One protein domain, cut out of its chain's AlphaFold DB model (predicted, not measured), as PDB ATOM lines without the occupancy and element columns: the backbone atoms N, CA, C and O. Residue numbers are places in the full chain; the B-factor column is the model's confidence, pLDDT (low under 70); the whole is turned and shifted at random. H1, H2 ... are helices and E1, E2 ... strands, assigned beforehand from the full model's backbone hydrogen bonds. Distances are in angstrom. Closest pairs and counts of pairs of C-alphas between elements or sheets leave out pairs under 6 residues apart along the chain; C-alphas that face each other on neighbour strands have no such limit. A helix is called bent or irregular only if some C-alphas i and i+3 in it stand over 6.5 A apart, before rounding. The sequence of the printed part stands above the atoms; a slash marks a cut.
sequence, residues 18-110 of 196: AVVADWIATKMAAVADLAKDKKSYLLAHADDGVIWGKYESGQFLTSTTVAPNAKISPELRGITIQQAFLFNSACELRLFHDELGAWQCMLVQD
ATOM      1  N   ALA A  18     216.380  86.247 153.483       91.56
ATOM      2  CA  ALA A  18     217.491  85.970 152.570       91.56
ATOM      3  C   ALA A  18     218.870  86.185 153.214       91.56
ATOM      4  O   ALA A  18     219.864  85.685 152.697       91.56
ATOM      5  N   VAL A  19     218.937  86.916 154.333       94.00
ATOM      6  CA  VAL A  19     220.187  87.204 155.055       94.00
ATOM      7  C   VAL A  19     220.276  86.501 156.412       94.00
ATOM      8  O   VAL A  19     221.237  86.723 157.144       94.00
ATOM      9  N   VAL A  20     219.299  85.664 156.780       94.62
ATOM     10  CA  VAL A  20     219.261  85.006 158.102       94.62
ATOM     11  C   VAL A  20     220.434  84.050 158.288       94.62
ATOM     12  O   VAL A  20     221.070  84.074 159.340       94.62
ATOM     13  N   ALA A  21     220.764  83.251 157.271       94.44
ATOM     14  CA  ALA A  21     221.891  82.324 157.341       94.44
ATOM     15  C   ALA A  21     223.227  83.060 157.556       94.44
ATOM     16  O   ALA A  21     223.976  82.707 158.465       94.44
ATOM     17  N   ASP A  22     223.487  84.125 156.792       94.94
ATOM     18  CA  ASP A  22     224.700  84.950 156.921       94.94
ATOM     19  C   ASP A  22     224.749  85.698 158.259       94.94
ATOM     20  O   ASP A  22     225.803  85.834 158.893       94.94
ATOM     21  N   TRP A  23     223.589  86.171 158.717       94.88
ATOM     22  CA  TRP A  23     223.448  86.804 160.018       94.88
ATOM     23  C   TRP A  23     223.817  85.831 161.140       94.88
ATOM     24  O   TRP A  23     224.687  86.162 161.949       94.88
ATOM     25  N   ILE A  24     223.249  84.619 161.146       95.94
ATOM     26  CA  ILE A  24     223.585  83.554 162.105       95.94
ATOM     27  C   ILE A  24     225.063  83.174 161.997       95.94
ATOM     28  O   ILE A  24     225.727  83.084 163.026       95.94
ATOM     29  N   ALA A  25     225.615  83.027 160.792       95.88
ATOM     30  CA  ALA A  25     227.033  82.720 160.591       95.88
ATOM     31  C   ALA A  25     227.950  83.774 161.237       95.88
ATOM     32  O   ALA A  25     228.935  83.439 161.897       95.88
ATOM     33  N   THR A  26     227.585  85.054 161.124       94.94
ATOM     34  CA  THR A  26     228.303  86.156 161.784       94.94
ATOM     35  C   THR A  26     228.233  86.035 163.310       94.94
ATOM     36  O   THR A  26     229.222  86.292 163.999       94.94
ATOM     37  N   LYS A  27     227.084  85.616 163.862       95.06
ATOM     38  CA  LYS A  27     226.935  85.373 165.309       95.06
ATOM     39  C   LYS A  27     227.733  84.162 165.772       95.06
ATOM     40  O   LYS A  27     228.373  84.240 166.812       95.06
ATOM     41  N   MET A  28     227.750  83.089 164.984       96.38
ATOM     42  CA  MET A  28     228.551  81.894 165.247       96.38
ATOM     43  C   MET A  28     230.035  82.240 165.342       96.38
ATOM     44  O   MET A  28     230.687  81.837 166.297       96.38
ATOM     45  N   ALA A  29     230.551  83.052 164.415       95.44
ATOM     46  CA  ALA A  29     231.933  83.523 164.469       95.44
ATOM     47  C   ALA A  29     232.218  84.335 165.747       95.44
ATOM     48  O   ALA A  29     233.204  84.075 166.434       95.44
ATOM     49  N   ALA A  30     231.325  85.264 166.109       93.81
ATOM     50  CA  ALA A  30     231.471  86.072 167.322       93.81
ATOM     51  C   ALA A  30     231.421  85.230 168.611       93.81
ATOM     52  O   ALA A  30     232.200  85.467 169.532       93.81
ATOM     53  N   VAL A  31     230.532  84.232 168.678       95.12
ATOM     54  CA  VAL A  31     230.432  83.293 169.808       95.12
ATOM     55  C   VAL A  31     231.666  82.394 169.870       95.12
ATOM     56  O   VAL A  31     232.260  82.250 170.938       95.12
ATOM     57  N   ALA A  32     232.100  81.839 168.735       95.44
ATOM     58  CA  ALA A  32     233.319  81.042 168.632       95.44
ATOM     59  C   ALA A  32     234.542  81.817 169.133       95.44
ATOM     60  O   ALA A  32     235.391  81.247 169.812       95.44
ATOM     61  N   ASP A  33     234.613  83.126 168.876       94.38
ATOM     62  CA  ASP A  33     235.730  83.950 169.323       94.38
ATOM     63  C   ASP A  33     235.894  84.029 170.846       94.38
ATOM     64  O   ASP A  33     237.011  84.283 171.315       94.38
ATOM     65  N   LEU A  34     234.827  83.762 171.600       93.19
ATOM     66  CA  LEU A  34     234.830  83.718 173.061       93.19
ATOM     67  C   LEU A  34     235.334  82.375 173.620       93.19
ATOM     68  O   LEU A  34     235.767  82.327 174.772       93.19
ATOM     69  N   ALA A  35     235.318  81.299 172.827       92.56
ATOM     70  CA  ALA A  35     235.847  80.000 173.230       92.56
ATOM     71  C   ALA A  35     237.352  79.872 172.961       92.56
ATOM     72  O   ALA A  35     237.899  80.416 172.000       92.56
ATOM     73  N   LYS A  36     238.039  79.099 173.811       91.94
ATOM     74  CA  LYS A  36     239.491  78.869 173.697       91.94
ATOM     75  C   LYS A  36     239.871  78.104 172.427       91.94
ATOM     76  O   LYS A  36     240.916  78.378 171.847       91.94
ATOM     77  N   ASP A  37     239.038  77.156 172.021       92.25
ATOM     78  CA  ASP A  37     239.222  76.296 170.847       92.25
ATOM     79  C   ASP A  37     238.616  76.886 169.564       92.25
ATOM     80  O   ASP A  37     238.736  76.286 168.497       92.25
ATOM     81  N   LYS A  38     237.990  78.070 169.649       93.69
ATOM     82  CA  LYS A  38     237.300  78.732 168.534       93.69
ATOM     83  C   LYS A  38     236.224  77.854 167.881       93.69
ATOM     84  O   LYS A  38     235.932  78.013 166.693       93.69
ATOM     85  N   LYS A  39     235.624  76.951 168.663       95.19
ATOM     86  CA  LYS A  39     234.518  76.090 168.250       95.19
ATOM     87  C   LYS A  39     233.202  76.602 168.827       95.19
ATOM     88  O   LYS A  39     233.147  77.142 169.932       95.19
ATOM     89  N   SER A  40     232.125  76.458 168.068       97.56
ATOM     90  CA  SER A  40     230.766  76.636 168.586       97.56
ATOM     91  C   SER A  40     229.765  75.811 167.794       97.56
ATOM     92  O   SER A  40     230.038  75.375 166.673       97.56
ATOM     93  N   TYR A  41     228.596  75.610 168.383       98.62
ATOM     94  CA  TYR A  41     227.510  74.853 167.784       98.62
ATOM     95  C   TYR A  41     226.249  75.694 167.720       98.62
ATOM     96  O   TYR A  41     226.061  76.620 168.504       98.62
ATOM     97  N   LEU A  42     225.396  75.349 166.766       98.62
ATOM     98  CA  LEU A  42     224.054  75.881 166.620       98.62
ATOM     99  C   LEU A  42     223.063  74.750 166.884       98.62
ATOM    100  O   LEU A  42     223.186  73.684 166.284       98.62
ATOM    101  N   LEU A  43     222.058  75.026 167.703       98.56
ATOM    102  CA  LEU A  43     220.823  74.257 167.786       98.56
ATOM    103  C   LEU A  43     219.654  75.220 167.569       98.56
ATOM    104  O   LEU A  43     219.324  76.009 168.453       98.56
ATOM    105  N   ALA A  44     219.048  75.183 166.386       98.12
ATOM    106  CA  ALA A  44     217.858  75.963 166.074       98.12
ATOM    107  C   ALA A  44     216.619  75.074 166.016       98.12
ATOM    108  O   ALA A  44     216.632  73.996 165.422       98.12
ATOM    109  N   HIS A  45     215.553  75.553 166.644       96.75
ATOM    110  CA  HIS A  45     214.230  74.957 166.609       96.75
ATOM    111  C   HIS A  45     213.384  75.790 165.652       96.75
ATOM    112  O   HIS A  45     213.188  76.989 165.874       96.75
ATOM    113  N   ALA A  46     212.910  75.149 164.594       95.75
ATOM    114  CA  ALA A  46     212.014  75.734 163.619       95.75
ATOM    115  C   ALA A  46     210.676  74.987 163.600       95.75
ATOM    116  O   ALA A  46     210.584  73.844 164.053       95.75
ATOM    117  N   ASP A  47     209.648  75.622 163.041       94.75
ATOM    118  CA  ASP A  47     208.305  75.040 162.900       94.75
ATOM    119  C   ASP A  47     208.296  73.678 162.187       94.75
ATOM    120  O   ASP A  47     207.407  72.856 162.407       94.75
ATOM    121  N   ASP A  48     209.282  73.438 161.326       93.56
ATOM    122  CA  ASP A  48     209.401  72.260 160.475       93.56
ATOM    123  C   ASP A  48     210.599  71.359 160.812       93.56
ATOM    124  O   ASP A  48     210.910  70.446 160.049       93.56
ATOM    125  N   GLY A  49     211.254  71.573 161.959       93.69
ATOM    126  CA  GLY A  49     212.273  70.658 162.472       93.69
ATOM    127  C   GLY A  49     213.419  71.330 163.220       93.69
ATOM    128  O   GLY A  49     213.387  72.514 163.554       93.69
ATOM    129  N   VAL A  50     214.463  70.544 163.486       95.44
ATOM    130  CA  VAL A  50     215.688  71.019 164.138       95.44
ATOM    131  C   VAL A  50     216.818  71.185 163.131       95.44
ATOM    132  O   VAL A  50     217.024  70.358 162.235       95.44
ATOM    133  N   ILE A  51     217.577  72.261 163.302       97.69
ATOM    134  CA  ILE A  51     218.737  72.582 162.477       97.69
ATOM    135  C   ILE A  51     219.944  72.629 163.394       97.69
ATOM    136  O   ILE A  51     220.021  73.458 164.304       97.69
ATOM    137  N   TRP A  52     220.896  71.744 163.134       98.38
ATOM    138  CA  TRP A  52     222.185  71.780 163.797       98.38
ATOM    139  C   TRP A  52     223.182  72.558 162.957       98.38
ATOM    140  O   TRP A  52     223.123  72.563 161.726       98.38
ATOM    141  N   GLY A  53     224.148  73.170 163.619       98.00
ATOM    142  CA  GLY A  53     225.312  73.721 162.953       98.00
ATOM    143  C   GLY A  53     226.564  73.597 163.795       98.00
ATOM    144  O   GLY A  53     226.515  73.388 165.005       98.00
ATOM    145  N   LYS A  54     227.697  73.723 163.118       98.00
ATOM    146  CA  LYS A  54     229.035  73.651 163.687       98.00
ATOM    147  C   LYS A  54     229.859  74.761 163.058       98.00
ATOM    148  O   LYS A  54     229.906  74.887 161.833       98.00
ATOM    149  N   TYR A  55     230.476  75.575 163.900       97.56
ATOM    150  CA  TYR A  55     231.495  76.525 163.496       97.56
ATOM    151  C   TYR A  55     232.839  76.051 164.021       97.56
ATOM    152  O   TYR A  55     233.033  75.935 165.230       97.56
ATOM    153  N   GLU A  56     233.759  75.773 163.109       94.25
ATOM    154  CA  GLU A  56     235.098  75.293 163.428       94.25
ATOM    155  C   GLU A  56     236.051  75.716 162.308       94.25
ATOM    156  O   GLU A  56     235.680  75.732 161.135       94.25
ATOM    157  N   SER A  57     237.283  76.096 162.656       90.50
ATOM    158  CA  SER A  57     238.309  76.497 161.677       90.50
ATOM    159  C   SER A  57     237.866  77.604 160.699       90.50
ATOM    160  O   SER A  57     238.255  77.611 159.533       90.50
ATOM    161  N   GLY A  58     237.040  78.548 161.166       92.44
ATOM    162  CA  GLY A  58     236.556  79.669 160.350       92.44
ATOM    163  C   GLY A  58     235.434  79.315 159.368       92.44
ATOM    164  O   GLY A  58     235.077  80.145 158.534       92.44
ATOM    165  N   GLN A  59     234.890  78.098 159.438       94.94
ATOM    166  CA  GLN A  59     233.807  77.639 158.574       94.94
ATOM    167  C   GLN A  59     232.552  77.365 159.390       94.94
ATOM    168  O   GLN A  59     232.612  76.691 160.414       94.94
ATOM    169  N   PHE A  60     231.414  77.855 158.898       96.81
ATOM    170  CA  PHE A  60     230.094  77.524 159.419       96.81
ATOM    171  C   PHE A  60     229.427  76.490 158.513       96.81
ATOM    172  O   PHE A  60     229.209  76.750 157.329       96.81
ATOM    173  N   LEU A  61     229.090  75.332 159.075       97.25
ATOM    174  CA  LEU A  61     228.335  74.282 158.403       97.25
ATOM    175  C   LEU A  61     227.038  74.024 159.162       97.25
ATOM    176  O   LEU A  61     227.022  74.005 160.390       97.25
ATOM    177  N   THR A  62     225.959  73.792 158.425       97.50
ATOM    178  CA  THR A  62     224.661  73.364 158.963       97.50
ATOM    179  C   THR A  62     224.328  71.954 158.503       97.50
ATOM    180  O   THR A  62     224.782  71.527 157.435       97.50
ATOM    181  N   SER A  63     223.472  71.267 159.257       96.94
ATOM    182  CA  SER A  63     222.911  69.962 158.903       96.94
ATOM    183  C   SER A  63     222.320  69.932 157.487       96.94
ATOM    184  O   SER A  63     222.478  68.955 156.757       96.94
ATOM    185  N   THR A  64     221.718  71.036 157.052       94.31
ATOM    186  CA  THR A  64     221.140  71.188 155.711       94.31
ATOM    187  C   THR A  64     222.213  71.314 154.631       94.31
ATOM    188  O   THR A  64     222.102  70.694 153.576       94.31
ATOM    189  N   THR A  65     223.297  72.052 154.890       94.56
ATOM    190  CA  THR A  65     224.403  72.206 153.923       94.56
ATOM    191  C   THR A  65     225.270  70.956 153.775       94.56
ATOM    192  O   THR A  65     225.809  70.727 152.693       94.56
ATOM    193  N   VAL A  66     225.406  70.139 154.826       95.81
ATOM    194  CA  VAL A  66     226.182  68.884 154.771       95.81
ATOM    195  C   VAL A  66     225.392  67.734 154.142       95.81
ATOM    196  O   VAL A  66     225.984  66.832 153.551       95.81
ATOM    197  N   ALA A  67     224.058  67.787 154.206       93.12
ATOM    198  CA  ALA A  67     223.165  66.763 153.670       93.12
ATOM    199  C   ALA A  67     222.031  67.351 152.796       93.12
ATOM    200  O   ALA A  67     220.853  67.064 153.032       93.12
ATOM    201  N   PRO A  68     222.344  68.121 151.734       88.44
ATOM    202  CA  PRO A  68     221.340  68.878 150.976       88.44
ATOM    203  C   PRO A  68     220.283  67.992 150.298       88.44
ATOM    204  O   PRO A  68     219.145  68.404 150.098       88.44
ATOM    205  N   ASN A  69     220.636  66.746 149.969       88.56
ATOM    206  CA  ASN A  69     219.731  65.801 149.313       88.56
ATOM    207  C   ASN A  69     218.914  64.946 150.293       88.56
ATOM    208  O   ASN A  69     217.992  64.259 149.855       88.56
ATOM    209  N   ALA A  70     219.241  64.963 151.591       84.75
ATOM    210  CA  ALA A  70     218.589  64.106 152.578       84.75
ATOM    211  C   ALA A  70     217.194  64.615 152.968       84.75
ATOM    212  O   ALA A  70     216.342  63.817 153.341       84.75
ATOM    213  N   LYS A  71     216.943  65.930 152.843       87.88
ATOM    214  CA  LYS A  71     215.673  66.587 153.212       87.88
ATOM    215  C   LYS A  71     215.213  66.279 154.651       87.88
ATOM    216  O   LYS A  71     214.019  66.181 154.903       87.88
ATOM    217  N   ILE A  72     216.169  66.114 155.568       92.44
ATOM    218  CA  ILE A  72     215.922  65.847 156.997       92.44
ATOM    219  C   ILE A  72     215.867  67.156 157.784       92.44
ATOM    220  O   ILE A  72     214.925  67.393 158.529       92.44
ATOM    221  N   SER A  73     216.876  68.016 157.616       93.81
ATOM    222  CA  SER A  73     216.908  69.325 158.268       93.81
ATOM    223  C   SER A  73     216.327  70.414 157.367       93.81
ATOM    224  O   SER A  73     216.637  70.437 156.171       93.81
ATOM    225  N   PRO A  74     215.524  71.338 157.923       93.81
ATOM    226  CA  PRO A  74     215.011  72.476 157.175       93.81
ATOM    227  C   PRO A  74     216.090  73.538 156.922       93.81
ATOM    228  O   PRO A  74     217.165  73.541 157.523       93.81
ATOM    229  N   GLU A  75     215.827  74.457 155.998       93.69
ATOM    230  CA  GLU A  75     216.698  75.615 155.769       93.69
ATOM    231  C   GLU A  75     216.556  76.649 156.897       93.69
ATOM    232  O   GLU A  75     215.480  76.806 157.476       93.69
ATOM    233  N   LEU A  76     217.626  77.404 157.175       94.88
ATOM    234  CA  LEU A  76     217.577  78.531 158.112       94.88
ATOM    235  C   LEU A  76     216.742  79.670 157.518       94.88
ATOM    236  O   LEU A  76     217.242  80.475 156.733       94.88
ATOM    237  N   ARG A  77     215.474  79.742 157.921       94.38
ATOM    238  CA  ARG A  77     214.523  80.775 157.502       94.38
ATOM    239  C   ARG A  77     214.035  81.518 158.730       94.38
ATOM    240  O   ARG A  77     213.563  80.901 159.679       94.38
ATOM    241  N   GLY A  78     214.158  82.840 158.715       93.19
ATOM    242  CA  GLY A  78     213.807  83.663 159.869       93.19
ATOM    243  C   GLY A  78     212.350  83.486 160.267       93.19
ATOM    244  O   GLY A  78     212.064  83.371 161.449       93.19
ATOM    245  N   ILE A  79     211.457  83.355 159.284       92.44
ATOM    246  CA  ILE A  79     210.026  83.165 159.529       92.44
ATOM    247  C   ILE A  79     209.666  81.855 160.245       92.44
ATOM    248  O   ILE A  79     208.595  81.795 160.839       92.44
ATOM    249  N   THR A  80     210.505  80.812 160.179       94.56
ATOM    250  CA  THR A  80     210.204  79.510 160.804       94.56
ATOM    251  C   THR A  80     210.977  79.265 162.089       94.56
ATOM    252  O   THR A  80     210.595  78.377 162.847       94.56
ATOM    253  N   ILE A  81     212.065  79.999 162.344       95.69
ATOM    254  CA  ILE A  81     212.873  79.825 163.552       95.69
ATOM    255  C   ILE A  81     212.099  80.370 164.751       95.69
ATOM    256  O   ILE A  81     211.841  81.563 164.854       95.69
ATOM    257  N   GLN A  82     211.802  79.497 165.709       94.25
ATOM    258  CA  GLN A  82     211.220  79.888 166.993       94.25
ATOM    259  C   GLN A  82     212.316  80.383 167.941       94.25
ATOM    260  O   GLN A  82     212.190  81.421 168.593       94.25
ATOM    261  N   GLN A  83     213.417  79.631 167.991       95.94
ATOM    262  CA  GLN A  83     214.591  79.941 168.795       95.94
ATOM    263  C   GLN A  83     215.842  79.281 168.215       95.94
ATOM    264  O   GLN A  83     215.781  78.204 167.620       95.94
ATOM    265  N   ALA A  84     216.989  79.909 168.427       97.94
ATOM    266  CA  ALA A  84     218.294  79.380 168.083       97.94
ATOM    267  C   ALA A  84     219.282  79.603 169.226       97.94
ATOM    268  O   ALA A  84     219.424  80.712 169.742       97.94
ATOM    269  N   PHE A  85     219.980  78.534 169.592       98.25
ATOM    270  CA  PHE A  85     221.021  78.523 170.608       98.25
ATOM    271  C   PHE A  85     222.369  78.377 169.919       98.25
ATOM    272  O   PHE A  85     222.621  77.373 169.254       98.25
ATOM    273  N   LEU A  86     223.226  79.381 170.062       98.38
ATOM    274  CA  LEU A  86     224.605  79.344 169.595       98.38
ATOM    275  C   LEU A  86     225.491  79.216 170.823       98.38
ATOM    276  O   LEU A  86     225.521  80.128 171.642       98.38
ATOM    277  N   PHE A  87     226.185  78.102 170.989       98.50
ATOM    278  CA  PHE A  87     226.788  77.774 172.277       98.50
ATOM    279  C   PHE A  87     228.172  77.154 172.154       98.50
ATOM    280  O   PHE A  87     228.552  76.600 171.118       98.50
ATOM    281  N   ASN A  88     228.934  77.287 173.234       97.88
ATOM    282  CA  ASN A  88     230.227  76.659 173.441       97.88
ATOM    283  C   ASN A  88     230.571  76.594 174.938       97.88
ATOM    284  O   ASN A  88     229.795  76.987 175.816       97.88
ATOM    285  N   SER A  89     231.787  76.138 175.232       96.31
ATOM    286  CA  SER A  89     232.280  76.014 176.603       96.31
ATOM    287  C   SER A  89     232.277  77.332 177.390       96.31
ATOM    288  O   SER A  89     232.153  77.294 178.612       96.31
ATOM    289  N   ALA A  90     232.354  78.491 176.727       95.88
ATOM    290  CA  ALA A  90     232.451  79.801 177.371       95.88
ATOM    291  C   ALA A  90     231.100  80.515 177.562       95.88
ATOM    292  O   ALA A  90     230.950  81.289 178.511       95.88
ATOM    293  N   CYS A  91     230.140  80.322 176.655       96.31
ATOM    294  CA  CYS A  91     228.872  81.053 176.663       96.31
ATOM    295  C   CYS A  91     227.794  80.407 175.780       96.31
ATOM    296  O   CYS A  91     228.059  79.493 175.000       96.31
ATOM    297  N   GLU A  92     226.581  80.943 175.878       98.00
ATOM    298  CA  GLU A  92     225.472  80.676 174.964       98.00
ATOM    299  C   GLU A  92     224.834  81.996 174.529       98.00
ATOM    300  O   GLU A  92     224.505  82.839 175.356       98.00
ATOM    301  N   LEU A  93     224.615  82.172 173.233       96.81
ATOM    302  CA  LEU A  93     223.807  83.235 172.663       96.81
ATOM    303  C   LEU A  93     222.456  82.665 172.233       96.81
ATOM    304  O   LEU A  93     222.387  81.782 171.379       96.81
ATOM    305  N   ARG A  94     221.381  83.206 172.798       96.69
ATOM    306  CA  ARG A  94     220.003  82.880 172.428       96.69
ATOM    307  C   ARG A  94     219.472  83.907 171.458       96.69
ATOM    308  O   ARG A  94     219.526  85.100 171.751       96.69
ATOM    309  N   LEU A  95     218.910  83.435 170.359       95.44
ATOM    310  CA  LEU A  95     218.175  84.228 169.385       95.44
ATOM    311  C   LEU A  95     216.734  83.724 169.393       95.44
ATOM    312  O   LEU A  95     216.520  82.520 169.278       95.44
ATOM    313  N   PHE A  96     215.755  84.602 169.561       94.50
ATOM    314  CA  PHE A  96     214.344  84.210 169.644       94.50
ATOM    315  C   PHE A  96     213.439  85.371 169.243       94.50
ATOM    316  O   PHE A  96     213.889  86.514 169.210       94.50
ATOM    317  N   HIS A  97     212.172  85.092 168.955       90.44
ATOM    318  CA  HIS A  97     211.162  86.130 168.772       90.44
ATOM    319  C   HIS A  97     210.461  86.448 170.097       90.44
ATOM    320  O   HIS A  97     210.127  85.540 170.859       90.44
ATOM    321  N   ASP A  98     210.230  87.730 170.376       88.69
ATOM    322  CA  ASP A  98     209.313  88.134 171.442       88.69
ATOM    323  C   ASP A  98     207.840  87.967 171.030       88.69
ATOM    324  O   ASP A  98     207.511  87.548 169.919       88.69
ATOM    325  N   GLU A  99     206.930  88.322 171.937       88.44
ATOM    326  CA  GLU A  99     205.480  88.230 171.734       88.44
ATOM    327  C   GLU A  99     204.961  89.080 170.559       88.44
ATOM    328  O   GLU A  99     203.863  88.836 170.059       88.44
ATOM    329  N   LEU A 100     205.733  90.073 170.104       88.75
ATOM    330  CA  LEU A 100     205.408  90.923 168.956       88.75
ATOM    331  C   LEU A 100     206.056  90.420 167.657       88.75
ATOM    332  O   LEU A 100     205.908  91.056 166.611       88.75
ATOM    333  N   GLY A 101     206.773  89.295 167.710       85.38
ATOM    334  CA  GLY A 101     207.506  88.739 166.581       85.38
ATOM    335  C   GLY A 101     208.816  89.470 166.288       85.38
ATOM    336  O   GLY A 101     209.407  89.250 165.231       85.38
ATOM    337  N   ALA A 102     209.304  90.332 167.183       88.19
ATOM    338  CA  ALA A 102     210.593  90.987 167.000       88.19
ATOM    339  C   ALA A 102     211.730  90.086 167.492       88.19
ATOM    340  O   ALA A 102     211.641  89.453 168.541       88.19
ATOM    341  N   TRP A 103     212.814  90.041 166.721       90.69
ATOM    342  CA  TRP A 103     214.029  89.329 167.102       90.69
ATOM    343  C   TRP A 103     214.642  89.923 168.371       90.69
ATOM    344  O   TRP A 103     214.917  91.121 168.449       90.69
ATOM    345  N   GLN A 104     214.928  89.044 169.318       91.25
ATOM    346  CA  GLN A 104     215.625  89.298 170.563       91.25
ATOM    347  C   GLN A 104     216.908  88.474 170.617       91.25
ATOM    348  O   GLN A 104     217.054  87.436 169.965       91.25
ATOM    349  N   CYS A 105     217.848  88.963 171.418       91.44
ATOM    350  CA  CYS A 105     219.146  88.348 171.607       91.44
ATOM    351  C   CYS A 105     219.525  88.385 173.088       91.44
ATOM    352  O   CYS A 105     219.383  89.422 173.738       91.44
ATOM    353  N   MET A 106     220.028  87.275 173.621       92.00
ATOM    354  CA  MET A 106     220.510  87.196 174.997       92.00
ATOM    355  C   MET A 106     221.796  86.383 175.053       92.00
ATOM    356  O   MET A 106     221.789  85.194 174.747       92.00
ATOM    357  N   LEU A 107     222.892  87.015 175.476       93.31
ATOM    358  CA  LEU A 107     224.115  86.293 175.807       93.31
ATOM    359  C   LEU A 107     224.070  85.843 177.269       93.31
ATOM    360  O   LEU A 107     223.883  86.652 178.178       93.31
ATOM    361  N   VAL A 108     224.294  84.555 177.477       94.38
ATOM    362  CA  VAL A 108     224.383  83.886 178.767       94.38
ATOM    363  C   VAL A 108     225.830  83.452 178.983       94.38
ATOM    364  O   VAL A 108     226.420  82.760 178.153       94.38
ATOM    365  N   GLN A 109     226.408  83.873 180.103       91.44
ATOM    366  CA  GLN A 109     227.763  83.516 180.528       91.44
ATOM    367  C   GLN A 109     227.704  82.796 181.875       91.44
ATOM    368  O   GLN A 109     226.673  82.816 182.548       91.44
ATOM    369  N   ASP A 110     228.812  82.170 182.262       91.75
ATOM    370  CA  ASP A 110     228.877  81.438 183.520       91.75
ATOM    371  C   ASP A 110     228.668  82.332 184.745       91.75
ATOM    372  O   ASP A 110     229.164  83.458 184.836       91.75
TER     373      ASP A 110
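Overview. This is residues 18 to 110 of the 196 residues of the protein "TIGR03984 family CRISPR-associated protein" of Calditrichaeota bacterium (UniProt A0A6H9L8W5). What does the model show first? One twisted sheet of six strands, with the long helix H1 over one face and no named helix over the other, makes two layers. The tiny helix H2 sits beside the strands at the sheet's level, and residues 67 to 80, with no named element, run from it back to inner strand E4. How is it made up? The printed part has 93 residues, in the order H1, E1, E2, E3, H2, E4, E5, E6; the antiparallel sheet runs E3, E2, E1, E4, E5, E6, and the class is mixed, helices and strands. It is compact, with a radius of gyration of the C-alphas of 12.8 A and spans of 35 by 33 by 20 A.

Along the chain. Where does the printed part begin? H1, residues 18 to 32, starts with C-alpha 18 at (217.491, 85.970, 152.570) and is 23.1 A long; it is irregular, with C-alphas 18 and 21 7.4 A apart. What follows? E1 is residues 40 to 46, 19.4 A, E2 is 49 to 56, 23.3 A, E3 is 59 to 62, 10.1 A, and H2 is 63 to 66, 5.4 A. E4 is 81 to 87, 16.6 A, E5 is 91 to 97, 20.0 A, and E6 is 103 to 109, 20.1 A, ending with C-alpha 109 at (227.763, 83.516, 180.528).

Arrangement. How do the strands pair? E1, E2, E3 and E4, E5, E6 are two meanders, each strand the antiparallel neighbour of the one before, with hairpins E1 and E2, E2 and E3, E4 and E5, E5 and E6. N 42 and O 53 of E1 and E2 are 2.9 A apart, N 54 and O 61 of E2 and E3 2.8 A, N 93 and O 86 of E5 and E4 2.7 A, and N 104 and O 96 of E6 and E5 2.7 A, within hydrogen-bond range. E1 and E4, antiparallel at 167 degrees, have N 45 and O 83 at 2.8 A. Where are the helices? H1 is on the sheet, its closest C-alphas to E4 those of Met 28 and Leu 86, 6.4 A, and to E3 those of Ala 25 and Phe 60, 6.1 A; 10 of its 11 O i to N i+4 pairs are within range. H2, too short for such a pair, is at the sheet's level, 3.2 A in height over a local plane of just 6 C-alphas, and is apart from H1.

Size, cuts and confidence. How large is it? The two C-alphas farthest apart, of Asn 69 and Asp 110, are 38.7 A apart. Is it continuous and confident? The printed part has no cut, and its one long link is H2 to E4, with 14 residues. Mean pLDDT of the printed part is 94.3, and no printed residue is under 70.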